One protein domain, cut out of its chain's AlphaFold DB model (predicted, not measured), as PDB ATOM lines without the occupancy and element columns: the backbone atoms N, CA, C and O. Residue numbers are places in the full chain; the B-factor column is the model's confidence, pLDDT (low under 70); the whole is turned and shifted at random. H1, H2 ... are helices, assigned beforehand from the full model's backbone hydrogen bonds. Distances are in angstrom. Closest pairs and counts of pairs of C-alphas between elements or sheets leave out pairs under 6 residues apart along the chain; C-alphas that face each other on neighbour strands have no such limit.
ATOM      1  N   PHE A   8      33.433  30.284 -14.496       93.56
ATOM      2  CA  PHE A   8      34.021  31.618 -14.390       93.56
ATOM      3  C   PHE A   8      35.537  31.606 -14.618       93.56
ATOM      4  O   PHE A   8      36.023  32.421 -15.395       93.56
ATOM      5  N   ASP A   9      36.285  30.675 -14.013       92.69
ATOM      6  CA  ASP A   9      37.737  30.554 -14.231       92.69
ATOM      7  C   ASP A   9      38.054  30.296 -15.712       92.69
ATOM      8  O   ASP A   9      38.951  30.921 -16.281       92.69
ATOM      9  N   ALA A  10      37.283  29.412 -16.355       92.56
ATOM     10  CA  ALA A  10      37.428  29.084 -17.772       92.56
ATOM     11  C   ALA A  10      37.114  30.273 -18.704       92.56
ATOM     12  O   ALA A  10      37.745  30.410 -19.755       92.56
ATOM     13  N   ALA A  11      36.182  31.152 -18.316       93.12
ATOM     14  CA  ALA A  11      35.874  32.385 -19.041       93.12
ATOM     15  C   ALA A  11      36.915  33.487 -18.781       93.12
ATOM     16  O   ALA A  11      37.427  34.092 -19.720       93.12
ATOM     17  N   SER A  12      37.297  33.716 -17.520       92.38
ATOM     18  CA  SER A  12      38.336  34.681 -17.138       92.38
ATOM     19  C   SER A  12      39.713  34.334 -17.708       92.38
ATOM     20  O   SER A  12      40.506  35.245 -17.938       92.38
ATOM     21  N   ALA A  13      39.980  33.059 -18.014       92.44
ATOM     22  CA  ALA A  13      41.177  32.630 -18.732       92.44
ATOM     23  C   ALA A  13      41.215  33.044 -20.221       92.44
ATOM     24  O   ALA A  13      42.291  33.026 -20.816       92.44
ATOM     25  N   GLN A  14      40.075  33.429 -20.805       92.38
ATOM     26  CA  GLN A  14      39.901  33.863 -22.206       92.38
ATOM     27  C   GLN A  14      39.618  35.375 -22.339       92.38
ATOM     28  O   GLN A  14      39.293  35.872 -23.419       92.38
ATOM     29  N   LEU A  15      39.714  36.111 -21.232       92.62
ATOM     30  CA  LEU A  15      39.588  37.567 -21.168       92.62
ATOM     31  C   LEU A  15      40.961  38.189 -20.869       92.62
ATOM     32  O   LEU A  15      41.795  37.502 -20.281       92.62
ATOM     33  N   PRO A  16      41.202  39.470 -21.213       93.50
ATOM     34  CA  PRO A  16      42.464  40.155 -20.929       93.50
ATOM     35  C   PRO A  16      42.931  40.018 -19.473       93.50
ATOM     36  O   PRO A  16      42.111  39.854 -18.564       93.50
ATOM     37  N   LEU A  17      44.234  40.164 -19.210       91.88
ATOM     38  CA  LEU A  17      44.719  40.292 -17.828       91.88
ATOM     39  C   LEU A  17      44.040  41.461 -17.098       91.88
ATOM     40  O   LEU A  17      43.686  41.331 -15.922       91.88
ATOM     41  N   PHE A  18      43.829  42.583 -17.789       92.31
ATOM     42  CA  PHE A  18      43.288  43.802 -17.200       92.31
ATOM     43  C   PHE A  18      42.091  44.334 -17.986       92.31
ATOM     44  O   PHE A  18      42.204  44.682 -19.160       92.31
ATOM     45  N   ASP A  19      40.954  44.440 -17.301       89.31
ATOM     46  CA  ASP A  19      39.777  45.137 -17.813       89.31
ATOM     47  C   ASP A  19      39.936  46.658 -17.652       89.31
ATOM     48  O   ASP A  19      40.624  47.130 -16.741       89.31
ATOM     49  N   ASP A  20      39.208  47.411 -18.479       87.62
ATOM     50  CA  ASP A  20      38.937  48.848 -18.311       87.62
ATOM     51  C   ASP A  20      40.165  49.789 -18.410       87.62
ATOM     52  O   ASP A  20      40.107  50.932 -17.959       87.62
ATOM     53  N   LEU A  21      41.275  49.343 -19.013       89.94
ATOM     54  CA  LEU A  21      42.425  50.205 -19.327       89.94
ATOM     55  C   LEU A  21      42.119  51.132 -20.518       89.94
ATOM     56  O   LEU A  21      41.731  50.654 -21.583       89.94
ATOM     57  N   SER A  22      42.346  52.438 -20.358       89.56
ATOM     58  CA  SER A  22      42.213  53.430 -21.436       89.56
ATOM     59  C   SER A  22      43.413  53.419 -22.390       89.56
ATOM     60  O   SER A  22      44.530  53.073 -21.998       89.56
ATOM     61  N   ASP A  23      43.211  53.835 -23.644       89.75
ATOM     62  CA  ASP A  23      44.255  53.754 -24.676       89.75
ATOM     63  C   ASP A  23      45.518  54.554 -24.326       89.75
ATOM     64  O   ASP A  23      46.609  54.003 -24.415       89.75
ATOM     65  N   ALA A  24      45.396  55.758 -23.758       90.81
ATOM     66  CA  ALA A  24      46.545  56.541 -23.278       90.81
ATOM     67  C   ALA A  24      47.377  55.833 -22.177       90.81
ATOM     68  O   ALA A  24      48.550  56.148 -21.963       90.81
ATOM     69  N   VAL A  25      46.795  54.870 -21.453       91.81
ATOM     70  CA  VAL A  25      47.516  54.031 -20.477       91.81
ATOM     71  C   VAL A  25      48.191  52.857 -21.183       91.81
ATOM     72  O   VAL A  25      49.328  52.519 -20.852       91.81
ATOM     73  N   ILE A  26      47.537  52.276 -22.189       92.50
ATOM     74  CA  ILE A  26      48.109  51.230 -23.044       92.50
ATOM     75  C   ILE A  26      49.301  51.769 -23.852       92.50
ATOM     76  O   ILE A  26      50.355  51.141 -23.861       92.50
ATOM     77  N   GLU A  27      49.191  52.951 -24.456       91.38
ATOM     78  CA  GLU A  27      50.285  53.637 -25.157       91.38
ATOM     79  C   GLU A  27      51.502  53.822 -24.240       91.38
ATOM     80  O   GLU A  27      52.626  53.471 -24.601       91.38
ATOM     81  N   ARG A  28      51.282  54.276 -22.998       90.62
ATOM     82  CA  ARG A  28      52.356  54.404 -21.998       90.62
ATOM     83  C   ARG A  28      52.947  53.051 -21.576       90.62
ATOM     84  O   ARG A  28      54.138  53.005 -21.279       90.62
ATOM     85  N   LEU A  29      52.186  51.952 -21.605       91.31
ATOM     86  CA  LEU A  29      52.725  50.596 -21.409       91.31
ATOM     87  C   LEU A  29      53.547  50.098 -22.614       91.31
ATOM     88  O   LEU A  29      54.568  49.448 -22.403       91.31
ATOM     89  N   ALA A  30      53.179  50.435 -23.855       90.94
ATOM     90  CA  ALA A  30      53.975  50.118 -25.052       90.94
ATOM     91  C   ALA A  30      55.306  50.900 -25.073       90.94
ATOM     92  O   ALA A  30      56.393  50.336 -25.275       90.94
ATOM     93  N   LEU A  31      55.253  52.191 -24.726       88.38
ATOM     94  CA  LEU A  31      56.426  53.035 -24.461       88.38
ATOM     95  C   LEU A  31      57.241  52.553 -23.239       88.38
ATOM     96  O   LEU A  31      58.451  52.777 -23.183       88.38
ATOM     97  N   GLY A  32      56.616  51.810 -22.319       81.94
ATOM     98  CA  GLY A  32      57.254  51.075 -21.220       81.94
ATOM     99  C   GLY A  32      57.790  49.679 -21.581       81.94
ATOM    100  O   GLY A  32      58.443  49.047 -20.751       81.94
ATOM    101  N   GLY A  33      57.567  49.188 -22.806       86.44
ATOM    102  CA  GLY A  33      58.095  47.913 -23.308       86.44
ATOM    103  C   GLY A  33      57.756  46.722 -22.421       86.44
ATOM    104  O   GLY A  33      56.631  46.590 -21.974       86.44
ATOM    105  N   PHE A  34      58.721  45.841 -22.158       84.31
ATOM    106  CA  PHE A  34      58.590  44.750 -21.181       84.31
ATOM    107  C   PHE A  34      58.961  45.138 -19.733       84.31
ATOM    108  O   PHE A  34      58.870  44.298 -18.835       84.31
ATOM    109  N   GLY A  35      59.388  46.383 -19.496       76.25
ATOM    110  CA  GLY A  35      59.987  46.823 -18.236       76.25
ATOM    111  C   GLY A  35      61.309  46.116 -17.892       76.25
ATOM    112  O   GLY A  35      61.831  45.295 -18.650       76.25
ATOM    113  N   ARG A  36      61.869  46.436 -16.720       69.06
ATOM    114  CA  ARG A  36      63.146  45.873 -16.245       69.06
ATOM    115  C   ARG A  36      62.950  44.581 -15.442       69.06
ATOM    116  O   ARG A  36      61.988  44.440 -14.694       69.06
ATOM    117  N   GLY A  37      63.901  43.650 -15.548       67.12
ATOM    118  CA  GLY A  37      64.103  42.533 -14.609       67.12
ATOM    119  C   GLY A  37      63.118  41.350 -14.650       67.12
ATOM    120  O   GLY A  37      63.516  40.238 -14.301       67.12
ATOM    121  N   LEU A  38      61.869  41.529 -15.097       69.25
ATOM    122  CA  LEU A  38      60.849  40.463 -15.095       69.25
ATOM    123  C   LEU A  38      61.169  39.298 -16.057       69.25
ATOM    124  O   LEU A  38      60.966  38.122 -15.723       69.25
ATOM    125  N   LEU A  39      61.596  39.626 -17.279       78.50
ATOM    126  CA  LEU A  39      61.658  38.706 -18.417       78.50
ATOM    127  C   LEU A  39      63.076  38.661 -18.988       78.50
ATOM    128  O   LEU A  39      63.603  39.669 -19.448       78.50
ATOM    129  N   THR A  40      63.680  37.473 -19.038       83.50
ATOM    130  CA  THR A  40      64.969  37.292 -19.727       83.50
ATOM    131  C   THR A  40      64.821  37.555 -21.228       83.50
ATOM    132  O   THR A  40      63.741  37.341 -21.788       83.50
ATOM    133  N   ALA A  41      65.900  37.944 -21.916       84.12
ATOM    134  CA  ALA A  41      65.908  38.135 -23.375       84.12
ATOM    135  C   ALA A  41      65.301  36.936 -24.132       84.12
ATOM    136  O   ALA A  41      64.444  37.089 -25.002       84.12
ATOM    137  N   ALA A  42      65.642  35.711 -23.715       85.56
ATOM    138  CA  ALA A  42      65.097  34.481 -24.289       85.56
ATOM    139  C   ALA A  42      63.593  34.252 -24.005       85.56
ATOM    140  O   ALA A  42      62.974  33.414 -24.662       85.56
ATOM    141  N   LEU A  43      62.989  34.932 -23.025       86.19
ATOM    142  CA  LEU A  43      61.541  34.926 -22.795       86.19
ATOM    143  C   LEU A  43      60.849  36.065 -23.561       86.19
ATOM    144  O   LEU A  43      59.856  35.793 -24.232       86.19
ATOM    145  N   ARG A  44      61.424  37.280 -23.581       88.50
ATOM    146  CA  ARG A  44      60.978  38.399 -24.441       88.50
ATOM    147  C   ARG A  44      60.912  37.985 -25.919       88.50
ATOM    148  O   ARG A  44      59.900  38.201 -26.578       88.50
ATOM    149  N   ALA A  45      61.927  37.277 -26.417       88.06
ATOM    150  CA  ALA A  45      61.950  36.741 -27.781       88.06
ATOM    151  C   ALA A  45      60.850  35.693 -28.064       88.06
ATOM    152  O   ALA A  45      60.356  35.603 -29.187       88.06
ATOM    153  N   ARG A  46      60.438  34.901 -27.060       90.19
ATOM    154  CA  ARG A  46      59.344  33.917 -27.203       90.19
ATOM    155  C   ARG A  46      57.972  34.576 -27.182       90.19
ATOM    156  O   ARG A  46      57.118  34.173 -27.961       90.19
ATOM    157  N   LEU A  47      57.797  35.595 -26.343       90.88
ATOM    158  CA  LEU A  47      56.606  36.443 -26.321       90.88
ATOM    159  C   LEU A  47      56.425  37.152 -27.670       90.88
ATOM    160  O   LEU A  47      55.376  37.000 -28.286       90.88
ATOM    161  N   ARG A  48      57.482  37.776 -28.213       90.56
ATOM    162  CA  ARG A  48      57.446  38.389 -29.554       90.56
ATOM    163  C   ARG A  48      57.104  37.394 -30.661       90.56
ATOM    164  O   ARG A  48      56.293  37.711 -31.522       90.56
ATOM    165  N   LYS A  49      57.641  36.167 -30.614       91.12
ATOM    166  CA  LYS A  49      57.254  35.100 -31.560       91.12
ATOM    167  C   LYS A  49      55.777  34.670 -31.428       91.12
ATOM    168  O   LYS A  49      55.235  34.110 -32.373       91.12
ATOM    169  N   ALA A  50      55.133  34.944 -30.296       89.25
ATOM    170  CA  ALA A  50      53.700  34.744 -30.070       89.25
ATOM    171  C   ALA A  50      52.861  36.026 -30.288       89.25
ATOM    172  O   ALA A  50      51.729  36.093 -29.824       89.25
ATOM    173  N   GLY A  51      53.407  37.057 -30.951       90.31
ATOM    174  CA  GLY A  51      52.718  38.333 -31.209       90.31
ATOM    175  C   GLY A  51      52.700  39.316 -30.029       90.31
ATOM    176  O   GLY A  51      52.182  40.421 -30.150       90.31
ATOM    177  N   LEU A  52      53.292  38.954 -28.889       92.19
ATOM    178  CA  LEU A  52      53.291  39.761 -27.670       92.19
ATOM    179  C   LEU A  52      54.565  40.614 -27.625       92.19
ATOM    180  O   LEU A  52      55.630  40.127 -27.245       92.19
ATOM    181  N   ALA A  53      54.473  41.869 -28.072       87.75
ATOM    182  CA  ALA A  53      55.636  42.735 -28.304       87.75
ATOM    183  C   ALA A  53      56.210  43.423 -27.048       87.75
ATOM    184  O   ALA A  53      57.425  43.653 -26.975       87.75
ATOM    185  N   ASP A  54      55.330  43.740 -26.093       90.69
ATOM    186  CA  ASP A  54      55.528  44.635 -24.948       90.69
ATOM    187  C   ASP A  54      54.433  44.413 -23.867       90.69
ATOM    188  O   ASP A  54      53.610  43.499 -23.966       90.69
ATOM    189  N   MET A  55      54.400  45.249 -22.822       92.12
ATOM    190  CA  MET A  55      53.391  45.214 -21.758       92.12
ATOM    191  C   MET A  55      51.991  45.638 -22.203       92.12
ATOM    192  O   MET A  55      51.033  45.216 -21.562       92.12
ATOM    193  N   ALA A  56      51.835  46.417 -23.276       92.75
ATOM    194  CA  ALA A  56      50.519  46.734 -23.829       92.75
ATOM    195  C   ALA A  56      49.866  45.472 -24.410       92.75
ATOM    196  O   ALA A  56      48.720  45.149 -24.083       92.75
ATOM    197  N   ALA A  57      50.634  44.704 -25.187       93.00
ATOM    198  CA  ALA A  57      50.225  43.399 -25.685       93.00
ATOM    199  C   ALA A  57      49.991  42.400 -24.537       93.00
ATOM    200  O   ALA A  57      48.954  41.742 -24.511       93.00
ATOM    201  N   LEU A  58      50.890  42.321 -23.543       93.88
ATOM    202  CA  LEU A  58      50.698  41.440 -22.377       93.88
ATOM    203  C   LEU A  58      49.457  41.803 -21.542       93.88
ATOM    204  O   LEU A  58      48.792  40.902 -21.040       93.88
ATOM    205  N   ALA A  59      49.141  43.091 -21.374       93.31
ATOM    206  CA  ALA A  59      47.986  43.542 -20.597       93.31
ATOM    207  C   ALA A  59      46.650  43.213 -21.284       93.31
ATOM    208  O   ALA A  59      45.672  42.890 -20.602       93.31
ATOM    209  N   ARG A  60      46.627  43.281 -22.624       92.81
ATOM    210  CA  ARG A  60      45.472  42.947 -23.474       92.81
ATOM    211  C   ARG A  60      45.316  41.439 -23.735       92.81
ATOM    212  O   ARG A  60      44.202  41.003 -24.008       92.81
ATOM    213  N   ALA A  61      46.388  40.650 -23.637       93.81
ATOM    214  CA  ALA A  61      46.372  39.200 -23.852       93.81
ATOM    215  C   ALA A  61      45.588  38.433 -22.775       93.81
ATOM    216  O   ALA A  61      45.546  38.843 -21.609       93.81
ATOM    217  N   ALA A  62      45.011  37.286 -23.147       92.81
ATOM    218  CA  ALA A  62      44.329  36.420 -22.198       92.81
ATOM    219  C   ALA A  62      45.310  35.485 -21.455       92.81
ATOM    220  O   ALA A  62      46.350  35.094 -22.001       92.81
ATOM    221  N   PRO A  63      44.989  35.057 -20.216       93.31
ATOM    222  CA  PRO A  63      45.733  34.026 -19.493       93.31
ATOM    223  C   PRO A  63      46.020  32.753 -20.299       93.31
ATOM    224  O   PRO A  63      47.098  32.180 -20.141       93.31
ATOM    225  N   ALA A  64      45.086  32.314 -21.150       91.25
ATOM    226  CA  ALA A  64      45.249  31.143 -22.011       91.25
ATOM    227  C   ALA A  64      46.341  31.350 -23.075       91.25
ATOM    228  O   ALA A  64      47.238  30.513 -23.190       91.25
ATOM    229  N   ASP A  65      46.322  32.485 -23.782       92.31
ATOM    230  CA  ASP A  65      47.325  32.845 -24.797       92.31
ATOM    231  C   ASP A  65      48.725  32.898 -24.174       92.31
ATOM    232  O   ASP A  65      49.694  32.344 -24.696       92.31
ATOM    233  N   LEU A  66      48.816  33.520 -22.993       92.00
ATOM    234  CA  LEU A  66      50.050  33.620 -22.222       92.00
ATOM    235  C   LEU A  66      50.543  32.242 -21.764       92.00
ATOM    236  O   LEU A  66      51.733  31.961 -21.888       92.00
ATOM    237  N   ALA A  67      49.656  31.369 -21.279       92.25
ATOM    238  CA  ALA A  67      49.999  30.015 -20.840       92.25
ATOM    239  C   ALA A  67      50.415  29.078 -21.993       92.25
ATOM    240  O   ALA A  67      51.181  28.137 -21.770       92.25
ATOM    241  N   ALA A  68      49.972  29.344 -23.228       90.69
ATOM    242  CA  ALA A  68      50.428  28.620 -24.416       90.69
ATOM    243  C   ALA A  68      51.910  28.900 -24.757       90.69
ATOM    244  O   ALA A  68      52.577  28.079 -25.397       90.69
ATOM    245  N   VAL A  69      52.476  30.026 -24.301       91.62
ATOM    246  CA  VAL A  69      53.886  30.364 -24.542       91.62
ATOM    247  C   VAL A  69      54.806  29.493 -23.679       91.62
ATOM    248  O   VAL A  69      54.825  29.557 -22.448       91.62
ATOM    249  N   ARG A  70      55.655  28.693 -24.337       90.69
ATOM    250  CA  ARG A  70      56.588  27.750 -23.690       90.69
ATOM    251  C   ARG A  70      57.379  28.398 -22.536       90.69
ATOM    252  O   ARG A  70      58.197  29.287 -22.764       90.69
ATOM    253  N   LYS A  71      57.232  27.816 -21.332       88.31
ATOM    254  CA  LYS A  71      57.777  28.232 -20.012       88.31
ATOM    255  C   LYS A  71      56.978  29.310 -19.251       88.31
ATOM    256  O   LYS A  71      57.386  29.653 -18.141       88.31
ATOM    257  N   ILE A  72      55.822  29.757 -19.742       89.69
ATOM    258  CA  ILE A  72      54.866  30.545 -18.947       89.69
ATOM    259  C   ILE A  72      53.869  29.599 -18.258       89.69
ATOM    260  O   ILE A  72      52.813  29.275 -18.778       89.69
ATOM    261  N   GLY A  73      54.234  29.117 -17.067       89.12
ATOM    262  CA  GLY A  73      53.290  28.450 -16.156       89.12
ATOM    263  C   GLY A  73      52.536  29.454 -15.267       89.12
ATOM    264  O   GLY A  73      52.892  30.635 -15.262       89.12
ATOM    265  N   PRO A  74      51.572  29.012 -14.435       87.94
ATOM    266  CA  PRO A  74      50.741  29.902 -13.612       87.94
ATOM    267  C   PRO A  74      51.551  30.823 -12.682       87.94
ATOM    268  O   PRO A  74      51.230  31.997 -12.548       87.94
ATOM    269  N   VAL A  75      52.668  30.344 -12.120       90.00
ATOM    270  CA  VAL A  75      53.587  31.168 -11.306       90.00
ATOM    271  C   VAL A  75      54.238  32.294 -12.127       90.00
ATOM    272  O   VAL A  75      54.436  33.399 -11.631       90.00
ATOM    273  N   ARG A  76      54.557  32.041 -13.405       90.06
ATOM    274  CA  ARG A  76      55.138  33.051 -14.306       90.06
ATOM    275  C   ARG A  76      54.076  34.044 -14.779       90.06
ATOM    276  O   ARG A  76      54.374  35.227 -14.856       90.06
ATOM    277  N   LEU A  77      52.857  33.569 -15.037       92.50
ATOM    278  CA  LEU A  77      51.696  34.401 -15.350       92.50
ATOM    279  C   LEU A  77      51.360  35.360 -14.195       92.50
ATOM    280  O   LEU A  77      51.193  36.554 -14.424       92.50
ATOM    281  N   ALA A  78      51.348  34.868 -12.952       91.44
ATOM    282  CA  ALA A  78      51.143  35.695 -11.763       91.44
ATOM    283  C   ALA A  78      52.229  36.777 -11.612       91.44
ATOM    284  O   ALA A  78      51.907  37.930 -11.339       91.44
ATOM    285  N   ALA A  79      53.500  36.438 -11.867       90.81
ATOM    286  CA  ALA A  79      54.595  37.412 -11.875       90.81
ATOM    287  C   ALA A  79      54.450  38.467 -12.992       90.81
ATOM    288  O   ALA A  79      54.723  39.641 -12.757       90.81
ATOM    289  N   ILE A  80      53.984  38.072 -14.186       92.00
ATOM    290  CA  ILE A  80      53.674  39.002 -15.285       92.00
ATOM    291  C   ILE A  80      52.545  39.960 -14.881       92.00
ATOM    292  O   ILE A  80      52.701  41.171 -15.033       92.00
ATOM    293  N   ARG A  81      51.445  39.448 -14.302       93.75
ATOM    294  CA  ARG A  81      50.346  40.290 -13.797       93.75
ATOM    295  C   ARG A  81      50.839  41.265 -12.723       93.75
ATOM    296  O   ARG A  81      50.509  42.443 -12.794       93.75
ATOM    297  N   ALA A  82      51.623  40.795 -11.752       92.25
ATOM    298  CA  ALA A  82      52.133  41.629 -10.663       92.25
ATOM    299  C   ALA A  82      52.985  42.801 -11.181       92.25
ATOM    300  O   ALA A  82      52.711  43.946 -10.841       92.25
ATOM    301  N   HIS A  83      53.932  42.533 -12.083       91.38
ATOM    302  CA  HIS A  83      54.805  43.561 -12.662       91.38
ATOM    303  C   HIS A  83      54.046  44.600 -13.495       91.38
ATOM    304  O   HIS A  83      54.274  45.796 -13.341       91.38
ATOM    305  N   ILE A  84      53.089  44.177 -14.331       92.88
ATOM    306  CA  ILE A  84      52.249  45.128 -15.080       92.88
ATOM    307  C   ILE A  84      51.394  45.961 -14.112       92.88
ATOM    308  O   ILE A  84      51.220  47.156 -14.327       92.88
ATOM    309  N   LEU A  85      50.920  45.376 -13.005       93.81
ATOM    310  CA  LEU A  85      50.211  46.106 -11.951       93.81
ATOM    311  C   LEU A  85      51.126  47.096 -11.197       93.81
ATOM    312  O   LEU A  85      50.662  48.164 -10.800       93.81
ATOM    313  N   ASP A  86      52.416  46.786 -11.037       91.19
ATOM    314  CA  ASP A  86      53.432  47.680 -10.460       91.19
ATOM    315  C   ASP A  86      53.794  48.853 -11.388       91.19
ATOM    316  O   ASP A  86      54.126  49.938 -10.905       91.19
ATOM    317  N   GLU A  87      53.760  48.658 -12.708       91.25
ATOM    318  CA  GLU A  87      53.905  49.737 -13.698       91.25
ATOM    319  C   GLU A  87      52.618  50.578 -13.778       91.25
ATOM    320  O   GLU A  87      52.673  51.799 -13.638       91.25
ATOM    321  N   LEU A  88      51.437  49.951 -13.864       92.12
ATOM    322  CA  LEU A  88      50.140  50.643 -13.794       92.12
ATOM    323  C   LEU A  88      50.015  51.509 -12.529       92.12
ATOM    324  O   LEU A  88      49.541  52.638 -12.614       92.12
ATOM    325  N   ALA A  89      50.504  51.038 -11.377       92.19
ATOM    326  CA  ALA A  89      50.524  51.794 -10.121       92.19
ATOM    327  C   ALA A  89      51.483  53.002 -10.105       92.19
ATOM    328  O   ALA A  89      51.348  53.861  -9.234       92.19
ATOM    329  N   ARG A  90      52.432  53.085 -11.046       90.12
ATOM    330  CA  ARG A  90      53.264  54.278 -11.294       90.12
ATOM    331  C   ARG A  90      52.642  55.219 -12.329       90.12
ATOM    332  O   ARG A  90      52.910  56.417 -12.297       90.12
ATOM    333  N   LEU A  91      51.813  54.696 -13.235       87.94
ATOM    334  CA  LEU A  91      51.118  55.476 -14.265       87.94
ATOM    335  C   LEU A  91      49.812  56.116 -13.762       87.94
ATOM    336  O   LEU A  91      49.452  57.187 -14.248       87.94
ATOM    337  N   LEU A  92      49.118  55.463 -12.821       88.75
ATOM    338  CA  LEU A  92      47.777  55.807 -12.343       88.75
ATOM    339  C   LEU A  92      47.654  55.654 -10.808       88.75
ATOM    340  O   LEU A  92      47.855  54.553 -10.280       88.75
ATOM    341  N   PRO A  93      47.229  56.702 -10.074       88.44
ATOM    342  CA  PRO A  93      46.819  56.572  -8.678       88.44
ATOM    343  C   PRO A  93      45.703  55.528  -8.505       88.44
ATOM    344  O   PRO A  93      44.779  55.448  -9.310       88.44
ATOM    345  N   GLY A  94      45.784  54.711  -7.452       89.25
ATOM    346  CA  GLY A  94      44.763  53.701  -7.137       89.25
ATOM    347  C   GLY A  94      44.760  52.443  -8.020       89.25
ATOM    348  O   GLY A  94      43.988  51.527  -7.739       89.25
ATOM    349  N   ALA A  95      45.638  52.329  -9.029       90.69
ATOM    350  CA  ALA A  95      45.613  51.209  -9.978       90.69
ATOM    351  C   ALA A  95      45.693  49.823  -9.321       90.69
ATOM    352  O   ALA A  95      45.033  48.901  -9.790       90.69
ATOM    353  N   ARG A  96      46.439  49.677  -8.212       91.19
ATOM    354  CA  ARG A  96      46.495  48.419  -7.442       91.19
ATOM    355  C   ARG A  96      45.093  47.946  -7.051       91.19
ATOM    356  O   ARG A  96      44.728  46.831  -7.385       91.19
ATOM    357  N   THR A  97      44.300  48.821  -6.438       91.38
ATOM    358  CA  THR A  97      42.924  48.551  -5.983       91.38
ATOM    359  C   THR A  97      41.929  48.399  -7.140       91.38
ATOM    360  O   THR A  97      40.883  47.779  -6.982       91.38
ATOM    361  N   MET A  98      42.218  48.973  -8.312       90.19
ATOM    362  CA  MET A  98      41.341  48.876  -9.485       90.19
ATOM    363  C   MET A  98      41.631  47.646 -10.360       90.19
ATOM    364  O   MET A  98      40.726  47.142 -11.029       90.19
ATOM    365  N   HIS A  99      42.864  47.139 -10.357       91.69
ATOM    366  CA  HIS A  99      43.345  46.136 -11.313       91.69
ATOM    367  C   HIS A  99      43.998  44.897 -10.666       91.69
ATOM    368  O   HIS A  99      44.508  44.027 -11.382       91.69
ATOM    369  N   ASP A 100      43.948  44.746  -9.337       92.88
ATOM    370  CA  ASP A 100      44.207  43.452  -8.702       92.88
ATOM    371  C   ASP A 100      43.224  42.371  -9.206       92.88
ATOM    372  O   ASP A 100      42.175  42.663  -9.792       92.88
ATOM    373  N   GLN A 101      43.584  41.100  -9.014       90.06
ATOM    374  CA  GLN A 101      42.797  39.967  -9.503       90.06
ATOM    375  C   GLN A 101      41.386  39.938  -8.888       90.06
ATOM    376  O   GLN A 101      40.408  39.844  -9.623       90.06
ATOM    377  N   HIS A 102      41.259  40.110  -7.569       91.06
ATOM    378  CA  HIS A 102      39.977  40.044  -6.867       91.06
ATOM    379  C   HIS A 102      39.044  41.197  -7.267       91.06
ATOM    380  O   HIS A 102      37.863  40.972  -7.530       91.06
ATOM    381  N   SER A 103      39.555  42.424  -7.386       91.75
ATOM    382  CA  SER A 103      38.764  43.578  -7.836       91.75
ATOM    383  C   SER A 103      38.374  43.492  -9.313       91.75
ATOM    384  O   SER A 103      37.309  43.995  -9.687       91.75
ATOM    385  N   THR A 104      39.187  42.833 -10.145       91.88
ATOM    386  CA  THR A 104      38.847  42.517 -11.543       91.88
ATOM    387  C   THR A 104      37.727  41.473 -11.591       91.88
ATOM    388  O   THR A 104      36.675  41.722 -12.182       91.88
ATOM    389  N   ASP A 105      37.883  40.349 -10.887       92.56
ATOM    390  CA  ASP A 105      36.892  39.268 -10.865       92.56
ATOM    391  C   ASP A 105      35.562  39.712 -10.244       92.56
ATOM    392  O   ASP A 105      34.491  39.385 -10.757       92.56
ATOM    393  N   ARG A 106      35.605  40.553  -9.202       92.38
ATOM    394  CA  ARG A 106      34.412  41.169  -8.605       92.38
ATOM    395  C   ARG A 106      33.663  42.054  -9.605       92.38
ATOM    396  O   ARG A 106      32.434  42.028  -9.605       92.38
ATOM    397  N   ARG A 107      34.352  42.809 -10.477       91.75
ATOM    398  CA  ARG A 107      33.686  43.557 -11.564       91.75
ATOM    399  C   ARG A 107      33.067  42.618 -12.593       91.75
ATOM    400  O   ARG A 107      31.913  42.820 -12.955       91.75
ATOM    401  N   ARG A 108      33.785  41.575 -13.015       92.94
ATOM    402  CA  ARG A 108      33.289  40.576 -13.976       92.94
ATOM    403  C   ARG A 108      32.035  39.855 -13.461       92.94
ATOM    404  O   ARG A 108      31.015  39.850 -14.143       92.94
ATOM    405  N   LEU A 109      32.049  39.344 -12.229       92.06
ATOM    406  CA  LEU A 109      30.868  38.733 -11.600       92.06
ATOM    407  C   LEU A 109      29.697  39.724 -11.461       92.06
ATOM    408  O   LEU A 109      28.546  39.339 -11.654       92.06
ATOM    409  N   THR A 110      29.965  41.005 -11.187       90.56
ATOM    410  CA  THR A 110      28.924  42.047 -11.188       90.56
ATOM    411  C   THR A 110      28.355  42.299 -12.588       90.56
ATOM    412  O   THR A 110      27.137  42.388 -12.711       90.56
ATOM    413  N   ARG A 111      29.181  42.329 -13.650       89.75
ATOM    414  CA  ARG A 111      28.691  42.404 -15.041       89.75
ATOM    415  C   ARG A 111      27.762  41.231 -15.353       89.75
ATOM    416  O   ARG A 111      26.659  41.472 -15.830       89.75
ATOM    417  N   LEU A 112      28.145  39.994 -15.011       88.94
ATOM    418  CA  LEU A 112      27.293  38.813 -15.219       88.94
ATOM    419  C   LEU A 112      25.923  38.954 -14.534       88.94
ATOM    420  O   LEU A 112      24.908  38.718 -15.179       88.94
ATOM    421  N   ARG A 113      25.858  39.433 -13.284       86.69
ATOM    422  CA  ARG A 113      24.573  39.695 -12.594       86.69
ATOM    423  C   ARG A 113      23.669  40.705 -13.311       86.69
ATOM    424  O   ARG A 113      22.464  40.672 -13.099       86.69
ATOM    425  N   THR A 114      24.232  41.593 -14.132       84.31
ATOM    426  CA  THR A 114      23.473  42.571 -14.936       84.31
ATOM    427  C   THR A 114      23.112  42.084 -16.344       84.31
ATOM    428  O   THR A 114      22.383  42.778 -17.049       84.31
ATOM    429  N   VAL A 115      23.581  40.906 -16.772       80.69
ATOM    430  CA  VAL A 115      23.174  40.317 -18.056       80.69
ATOM    431  C   VAL A 115      21.745  39.774 -17.912       80.69
ATOM    432  O   VAL A 115      21.502  38.977 -17.003       80.69
ATOM    433  N   PRO A 116      20.795  40.142 -18.793       71.31
ATOM    434  CA  PRO A 116      19.433  39.624 -18.727       71.31
ATOM    435  C   PRO A 116      19.383  38.091 -18.743       71.31
ATOM    436  O   PRO A 116      20.071  37.441 -19.539       71.31
ATOM    437  N   ALA A 117      18.510  37.509 -17.915       63.91
ATOM    438  CA  ALA A 117      18.215  36.074 -17.941       63.91
ATOM    439  C   ALA A 117      17.709  35.622 -19.325       63.91
ATOM    440  O   ALA A 117      17.937  34.490 -19.737       63.91
ATOM    441  N   ASP A 118      17.126  36.534 -20.104       59.81
ATOM    442  CA  ASP A 118      16.676  36.280 -21.472       59.81
ATOM    443  C   ASP A 118      17.805  35.887 -22.432       59.81
ATOM    444  O   ASP A 118      17.563  35.157 -23.390       59.81
ATOM    445  N   ALA A 119      19.054  36.258 -22.142       60.22
ATOM    446  CA  ALA A 119      20.202  35.763 -22.892       60.22
ATOM    447  C   ALA A 119      20.554  34.293 -22.550       60.22
ATOM    448  O   ALA A 119      21.174  33.619 -23.372       60.22
ATOM    449  N   LEU A 120      20.141  33.759 -21.384       56.75
ATOM    450  CA  LEU A 120      20.266  32.326 -21.054       56.75
ATOM    451  C   LEU A 120      19.296  31.468 -21.876       56.75
ATOM    452  O   LEU A 120      19.535  30.275 -22.038       56.75
ATOM    453  N   ARG A 121      18.241  32.061 -22.460       55.66
ATOM    454  CA  ARG A 121      17.300  31.365 -23.361       55.66
ATOM    455  C   ARG A 121      17.967  30.847 -24.645       55.66
ATOM    456  O   ARG A 121      17.385  30.037 -25.355       55.66
ATOM    457  N   LEU A 122      19.206  31.270 -24.921       54.47
ATOM    458  CA  LEU A 122      20.070  30.717 -25.971       54.47
ATOM    459  C   LEU A 122      20.684  29.347 -25.604       54.47
ATOM    460  O   LEU A 122      21.399  28.767 -26.418       54.47
ATOM    461  N   ILE A 123      20.437  28.837 -24.391       59.91
ATOM    462  CA  ILE A 123      20.932  27.556 -23.869       59.91
ATOM    463  C   ILE A 123      19.707  26.742 -23.396       59.91
ATOM    464  O   ILE A 123      19.324  26.833 -22.226       59.91
ATOM    465  N   PRO A 124      19.053  25.957 -24.277       58.62
ATOM    466  CA  PRO A 124      17.751  25.342 -23.982       58.62
ATOM    467  C   PRO A 124      17.664  24.534 -22.667       58.62
ATOM    468  O   PRO A 124      16.691  24.732 -21.936       58.62
ATOM    469  N   PRO A 125      18.675  23.726 -22.266       61.00
ATOM    470  CA  PRO A 125      18.624  22.945 -21.020       61.00
ATOM    471  C   PRO A 125      18.546  23.775 -19.726       61.00
ATOM    472  O   PRO A 125      18.186  23.243 -18.675       61.00
ATOM    473  N   LEU A 126      18.878  25.074 -19.763       60.53
ATOM    474  CA  LEU A 126      18.715  25.963 -18.606       60.53
ATOM    475  C   LEU A 126      17.257  26.396 -18.408       60.53
ATOM    476  O   LEU A 126      16.817  26.501 -17.263       60.53
ATOM    477  N   MET A 127      16.504  26.606 -19.494       56.81
ATOM    478  CA  MET A 127      15.110  27.063 -19.420       56.81
ATOM    479  C   MET A 127      14.205  26.019 -18.763       56.81
ATOM    480  O   MET A 127      13.481  26.339 -17.821       56.81
ATOM    481  N   GLU A 128      14.289  24.765 -19.221       60.06
ATOM    482  CA  GLU A 128      13.487  23.646 -18.702       60.06
ATOM    483  C   GLU A 128      13.742  23.378 -17.214       60.06
ATOM    484  O   GLU A 128      12.853  22.936 -16.488       60.06
ATOM    485  N   ARG A 129      14.973  23.637 -16.754       61.56
ATOM    486  CA  ARG A 129      15.416  23.309 -15.399       61.56
ATOM    487  C   ARG A 129      15.050  24.365 -14.350       61.56
ATOM    488  O   ARG A 129      14.893  23.998 -13.186       61.56
ATOM    489  N   TYR A 130      14.982  25.646 -14.722       59.03
ATOM    490  CA  TYR A 130      14.996  26.748 -13.748       59.03
ATOM    491  C   TYR A 130      13.879  27.797 -13.886       59.03
ATOM    492  O   TYR A 130      13.700  28.584 -12.959       59.03
ATOM    493  N   GLY A 131      13.103  27.802 -14.974       57.25
ATOM    494  CA  GLY A 131      11.980  28.737 -15.143       57.25
ATOM    495  C   GLY A 131      12.400  30.208 -15.292       57.25
ATOM    496  O   GLY A 131      13.519  30.508 -15.705       57.25
ATOM    497  N   SER A 132      11.479  31.133 -14.993       57.06
ATOM    498  CA  SER A 132      11.708  32.588 -15.083       57.06
ATOM    499  C   SER A 132      12.664  33.122 -14.016       57.06
ATOM    500  O   SER A 132      13.433  34.042 -14.282       57.06
ATOM    501  N   ASP A 133      12.636  32.513 -12.832       57.81
ATOM    502  CA  ASP A 133      13.289  33.011 -11.614       57.81
ATOM    503  C   ASP A 133      14.639  32.300 -11.385       57.81
ATOM    504  O   ASP A 133      15.087  32.090 -10.256       57.81
ATOM    505  N   GLY A 134      15.253  31.848 -12.483       57.53
ATOM    506  CA  GLY A 134      16.423  30.980 -12.485       57.53
ATOM    507  C   GLY A 134      17.715  31.628 -11.966       57.53
ATOM    508  O   GLY A 134      17.801  32.850 -11.824       57.53
ATOM    509  N   PRO A 135      18.760  30.813 -11.708       63.41
ATOM    510  CA  PRO A 135      20.055  31.297 -11.245       63.41
ATOM    511  C   PRO A 135      20.623  32.292 -12.253       63.41
ATOM    512  O   PRO A 135      20.618  32.048 -13.464       63.41
ATOM    513  N   ASN A 136      21.134  33.417 -11.755       75.19
ATOM    514  CA  ASN A 136      21.683  34.435 -12.637       75.19
ATOM    515  C   ASN A 136      23.012  33.951 -13.251       75.19
ATOM    516  O   ASN A 136      23.651  33.012 -12.766       75.19
ATOM    517  N   TRP A 137      23.459  34.624 -14.313       82.81
ATOM    518  CA  TRP A 137      24.693  34.289 -15.029       82.81
ATOM    519  C   TRP A 137      25.926  34.126 -14.118       82.81
ATOM    520  O   TRP A 137      26.789  33.303 -14.415       82.81
ATOM    521  N   ALA A 138      26.029  34.880 -13.016       86.38
ATOM    522  CA  ALA A 138      27.149  34.773 -12.081       86.38
ATOM    523  C   ALA A 138      27.037  33.549 -11.157       86.38
ATOM    524  O   ALA A 138      28.060  32.949 -10.837       86.38
ATOM    525  N   ASP A 139      25.824  33.149 -10.763       84.19
ATOM    526  CA  ASP A 139      25.605  31.947  -9.947       84.19
ATOM    527  C   ASP A 139      26.018  30.697 -10.736       84.19
ATOM    528  O   ASP A 139      26.767  29.858 -10.235       84.19
ATOM    529  N   LEU A 140      25.606  30.621 -12.011       86.94
ATOM    530  CA  LEU A 140      26.037  29.570 -12.934       86.94
ATOM    531  C   LEU A 140      27.553  29.617 -13.175       86.94
ATOM    532  O   LEU A 140      28.201  28.572 -13.229       86.94
ATOM    533  N   ALA A 141      28.141  30.810 -13.296       90.62
ATOM    534  CA  ALA A 141      29.577  30.944 -13.514       90.62
ATOM    535  C   ALA A 141      30.417  30.446 -12.327       90.62
ATOM    536  O   ALA A 141      31.483  29.870 -12.538       90.62
ATOM    537  N   LEU A 142      29.926  30.591 -11.094       91.56
ATOM    538  CA  LEU A 142      30.588  30.073  -9.892       91.56
ATOM    539  C   LEU A 142      30.495  28.540  -9.744       91.56
ATOM    540  O   LEU A 142      31.203  27.969  -8.912       91.56
ATOM    541  N   MET A 143      29.683  27.847 -10.553       90.12
ATOM    542  CA  MET A 143      29.633  26.381 -10.550       90.12
ATOM    543  C   MET A 143      30.919  25.763 -11.114       90.12
ATOM    544  O   MET A 143      31.497  26.236 -12.097       90.12
ATOM    545  N   ARG A 144      31.345  24.636 -10.531       91.81
ATOM    546  CA  ARG A 144      32.429  23.800 -11.080       91.81
ATOM    547  C   ARG A 144      31.975  23.148 -12.385       91.81
ATOM    548  O   ARG A 144      30.847  22.665 -12.453       91.81
ATOM    549  N   ARG A 145      32.854  23.025 -13.388       90.19
ATOM    550  CA  ARG A 145      32.487  22.463 -14.708       90.19
ATOM    551  C   ARG A 145      31.778  21.099 -14.623       90.19
ATOM    552  O   ARG A 145      30.700  20.932 -15.179       90.19
ATOM    553  N   ALA A 146      32.333  20.154 -13.860       89.25
ATOM    554  CA  ALA A 146      31.744  18.821 -13.665       89.25
ATOM    555  C   ALA A 146      30.407  18.840 -12.890       89.25
ATOM    556  O   ALA A 146      29.582  17.938 -13.029       89.25
ATOM    557  N   GLU A 147      30.176  19.868 -12.073       88.12
ATOM    558  CA  GLU A 147      28.902  20.062 -11.388       88.12
ATOM    559  C   GLU A 147      27.848  20.621 -12.346       88.12
ATOM    560  O   GLU A 147      26.746  20.080 -12.398       88.12
ATOM    561  N   ALA A 148      28.204  21.622 -13.156       86.19
ATOM    562  CA  ALA A 148      27.343  22.151 -14.209       86.19
ATOM    563  C   ALA A 148      26.950  21.058 -15.221       86.19
ATOM    564  O   ALA A 148      25.763  20.909 -15.500       86.19
ATOM    565  N   ALA A 149      27.894  20.217 -15.668       87.44
ATOM    566  CA  ALA A 149      27.613  19.048 -16.515       87.44
ATOM    567  C   ALA A 149      26.496  18.163 -15.926       87.44
ATOM    568  O   ALA A 149      25.473  17.905 -16.559       87.44
ATOM    569  N   ARG A 150      26.667  17.750 -14.662       86.56
ATOM    570  CA  ARG A 150      25.741  16.875 -13.925       86.56
ATOM    571  C   ARG A 150      24.380  17.526 -13.659       86.56
ATOM    572  O   ARG A 150      23.360  16.841 -13.692       86.56
ATOM    573  N   VAL A 151      24.362  18.816 -13.333       81.94
ATOM    574  CA  VAL A 151      23.146  19.548 -12.946       81.94
ATOM    575  C   VAL A 151      22.319  19.919 -14.176       81.94
ATOM    576  O   VAL A 151      21.110  19.681 -14.178       81.94
ATOM    577  N   LEU A 152      22.956  20.438 -15.226       79.00
ATOM    578  CA  LEU A 152      22.289  20.831 -16.469       79.00
ATOM    579  C   LEU A 152      22.017  19.645 -17.411       79.00
ATOM    580  O   LEU A 152      21.188  19.776 -18.302       79.00
ATOM    581  N   ARG A 153      22.679  18.495 -17.200       81.88
ATOM    582  CA  ARG A 153      22.642  17.302 -18.072       81.88
ATOM    583  C   ARG A 153      23.119  17.581 -19.504       81.88
ATOM    584  O   ARG A 153      22.562  17.057 -20.462       81.88
ATOM    585  N   VAL A 154      24.161  18.399 -19.628       81.19
ATOM    586  CA  VAL A 154      24.718  18.849 -20.914       81.19
ATOM    587  C   VAL A 154      26.096  18.243 -21.190       81.19
ATOM    588  O   VAL A 154      26.759  17.751 -20.274       81.19
ATOM    589  N   SER A 155      26.528  18.280 -22.451       85.69
ATOM    590  CA  SER A 155      27.855  17.826 -22.870       85.69
ATOM    591  C   SER A 155      28.951  18.843 -22.528       85.69
ATOM    592  O   SER A 155      28.681  20.009 -22.235       85.69
ATOM    593  N   ASP A 156      30.216  18.429 -22.626       86.19
ATOM    594  CA  ASP A 156      31.347  19.358 -22.525       86.19
ATOM    595  C   ASP A 156      31.299  20.468 -23.594       86.19
ATOM    596  O   ASP A 156      31.622  21.614 -23.288       86.19
ATOM    597  N   ALA A 157      30.815  20.176 -24.808       84.69
ATOM    598  CA  ALA A 157      30.690  21.173 -25.873       84.69
ATOM    599  C   ALA A 157      29.652  22.263 -25.541       84.69
ATOM    600  O   ALA A 157      29.860  23.436 -25.851       84.69
ATOM    601  N   ASP A 158      28.568  21.903 -24.848       83.31
ATOM    602  CA  ASP A 158      27.575  22.866 -24.357       83.31
ATOM    603  C   ASP A 158      28.157  23.755 -23.247       83.31
ATOM    604  O   ASP A 158      27.893  24.957 -23.204       83.31
ATOM    605  N   LEU A 159      28.996  23.187 -22.367       86.62
ATOM    606  CA  LEU A 159      29.715  23.945 -21.335       86.62
ATOM    607  C   LEU A 159      30.721  24.920 -21.952       86.62
ATOM    608  O   LEU A 159      30.849  26.042 -21.463       86.62
ATOM    609  N   ASP A 160      31.382  24.543 -23.045       87.94
ATOM    610  CA  ASP A 160      32.230  25.457 -23.815       87.94
ATOM    611  C   ASP A 160      31.402  26.545 -24.520       87.94
ATOM    612  O   ASP A 160      31.812  27.706 -24.549       87.94
ATOM    613  N   GLY A 161      30.188  26.226 -24.980       85.00
ATOM    614  CA  GLY A 161      29.203  27.203 -25.457       85.00
ATOM    615  C   GLY A 161      28.783  28.220 -24.383       85.00
ATOM    616  O   GLY A 161      28.740  29.426 -24.660       85.00
ATOM    617  N   ILE A 162      28.542  27.759 -23.150       86.06
ATOM    618  CA  ILE A 162      28.243  28.591 -21.971       86.06
ATOM    619  C   ILE A 162      29.443  29.480 -21.613       86.06
ATOM    620  O   ILE A 162      29.287  30.691 -21.456       86.06
ATOM    621  N   VAL A 163      30.657  28.922 -21.557       89.94
ATOM    622  CA  VAL A 163      31.887  29.687 -21.287       89.94
ATOM    623  C   VAL A 163      32.136  30.733 -22.379       89.94
ATOM    624  O   VAL A 163      32.439  31.886 -22.070       89.94
ATOM    625  N   ALA A 164      31.928  30.397 -23.653       88.19
ATOM    626  CA  ALA A 164      32.015  31.358 -24.750       88.19
ATOM    627  C   ALA A 164      30.940  32.459 -24.648       88.19
ATOM    628  O   ALA A 164      31.196  33.605 -25.024       88.19
ATOM    629  N   ALA A 165      29.750  32.151 -24.120       86.31
ATOM    630  CA  ALA A 165      28.727  33.153 -23.823       86.31
ATOM    631  C   ALA A 165      29.143  34.083 -22.670       86.31
ATOM    632  O   ALA A 165      28.985  35.297 -22.801       86.31
ATOM    633  N   PHE A 166      29.769  33.559 -21.607       90.12
ATOM    634  CA  PHE A 166      30.364  34.386 -20.550       90.12
ATOM    635  C   PHE A 166      31.435  35.320 -21.112       90.12
ATOM    636  O   PHE A 166      31.408  36.511 -20.825       90.12
ATOM    637  N   VAL A 167      32.341  34.819 -21.959       90.56
ATOM    638  CA  VAL A 167      33.384  35.643 -22.592       90.56
ATOM    639  C   VAL A 167      32.775  36.757 -23.449       90.56
ATOM    640  O   VAL A 167      33.254  37.889 -23.393       90.56
ATOM    641  N   ARG A 168      31.693  36.487 -24.196       86.56
ATOM    642  CA  ARG A 168      30.966  37.527 -24.948       86.56
ATOM    643  C   ARG A 168      30.331  38.575 -24.030       86.56
ATOM    644  O   ARG A 168      30.453  39.758 -24.322       86.56
ATOM    645  N   ALA A 169      29.697  38.159 -22.933       85.44
ATOM    646  CA  ALA A 169      29.005  39.056 -22.005       85.44
ATOM    647  C   ALA A 169      29.940  39.828 -21.045       85.44
ATOM    648  O   ALA A 169      29.556  40.859 -20.498       85.44
ATOM    649  N   LEU A 170      31.161  39.329 -20.822       87.56
ATOM    650  CA  LEU A 170      32.158  39.933 -19.933       87.56
ATOM    651  C   LEU A 170      33.100  40.922 -20.621       87.56
ATOM    652  O   LEU A 170      33.688  41.761 -19.928       87.56
ATOM    653  N   ARG A 171      33.255  40.825 -21.949       81.69
ATOM    654  CA  ARG A 171      33.972  41.831 -22.739       81.69
ATOM    655  C   ARG A 171      33.306  43.197 -22.519       81.69
ATOM    656  O   ARG A 171      32.080  43.276 -22.592       81.69
TER     657      ARG A 171
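Overview. This is residues 8 to 171 of the 224 residues of an uncharacterized protein of Methylorubrum populi (UniProt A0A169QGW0). Two helical lobes stand end to end: H2 to H7 make one, with H2, H5 and H7 packed on the long H6, and H1 with H8 to H13 make the other, where the end of H13 meets H8 nearly at a right angle. H3 lies toward one far end of the model, H9 and H10 toward the other. The printed part has 164 residues with thirteen named helices, H1 to H13 in order, and no named strand, all helix by class. It is only just compact, close to loose, with a radius of gyration of the C-alphas of 18.0 A, and elongated, spanning 54 by 34 by 21 A.

Arrangement. Start at H1, residues 8 to 12, which touches residues 163 to 167 alone of H13, residues 156 to 170; their closest C-alphas, Ala 11 and Val 163, are 5.3 A apart. Next, H2, residues 23 to 31, touches H4, residues 55 to 60, at a steep tilt of 39 degrees, opposite ways (closest C-alphas Ala 30 and Ala 56, 5.0 A). H3, residues 41 to 49, touches no helix. Then find the hub, H6, residues 74 to 91, touching four helices, among them H5, residues 63 to 68, at a steep tilt of 51 degrees, opposite ways, closest at C-alphas Leu 66 and Leu 77, 7.1 A. H7, residues 95 to 99, touches H6 too, closest at C-alphas Ala 89 and Ala 95, 4.9 A. H8, residues 101 to 114, touches H13 about perpendicular at 84 degrees, closest at C-alphas Arg 108 and Leu 170, 6.1 A. H9, residues 117 to 122, and H10, residues 124 to 130, only just touch, only at the corner, with 3 pairs of C-alphas within 8 A. H11, residues 137 to 141, touches H8, and H12, residues 145 to 152, touches H13. Every O i to N i+4 pair is within hydrogen-bond range except in H3, 4 of 5, H6, 13 of 14, H9, 0 of 2, and H10, 1 of 3; for O i to N i+3, H9 has 3 of 3 and H10 2 of 4.

Along the chain. Find C-alpha 8 at (34.021, 31.618, -14.390), where H1 begins. H6 runs 25.6 A from C-alpha 74 at (50.741, 29.902, -13.612). H8 is 20.2 A long and H13 20.8 A, ending at C-alpha 170, (32.158, 39.933, -19.933).

Size, cuts and confidence. The C-alphas farthest apart, Ala 41 and Gly 131, are 55.4 A apart. The printed part has no cut and no long link. Mean pLDDT of the printed part is 85.3; residues 36 to 38 and 117 to 135 are under 70.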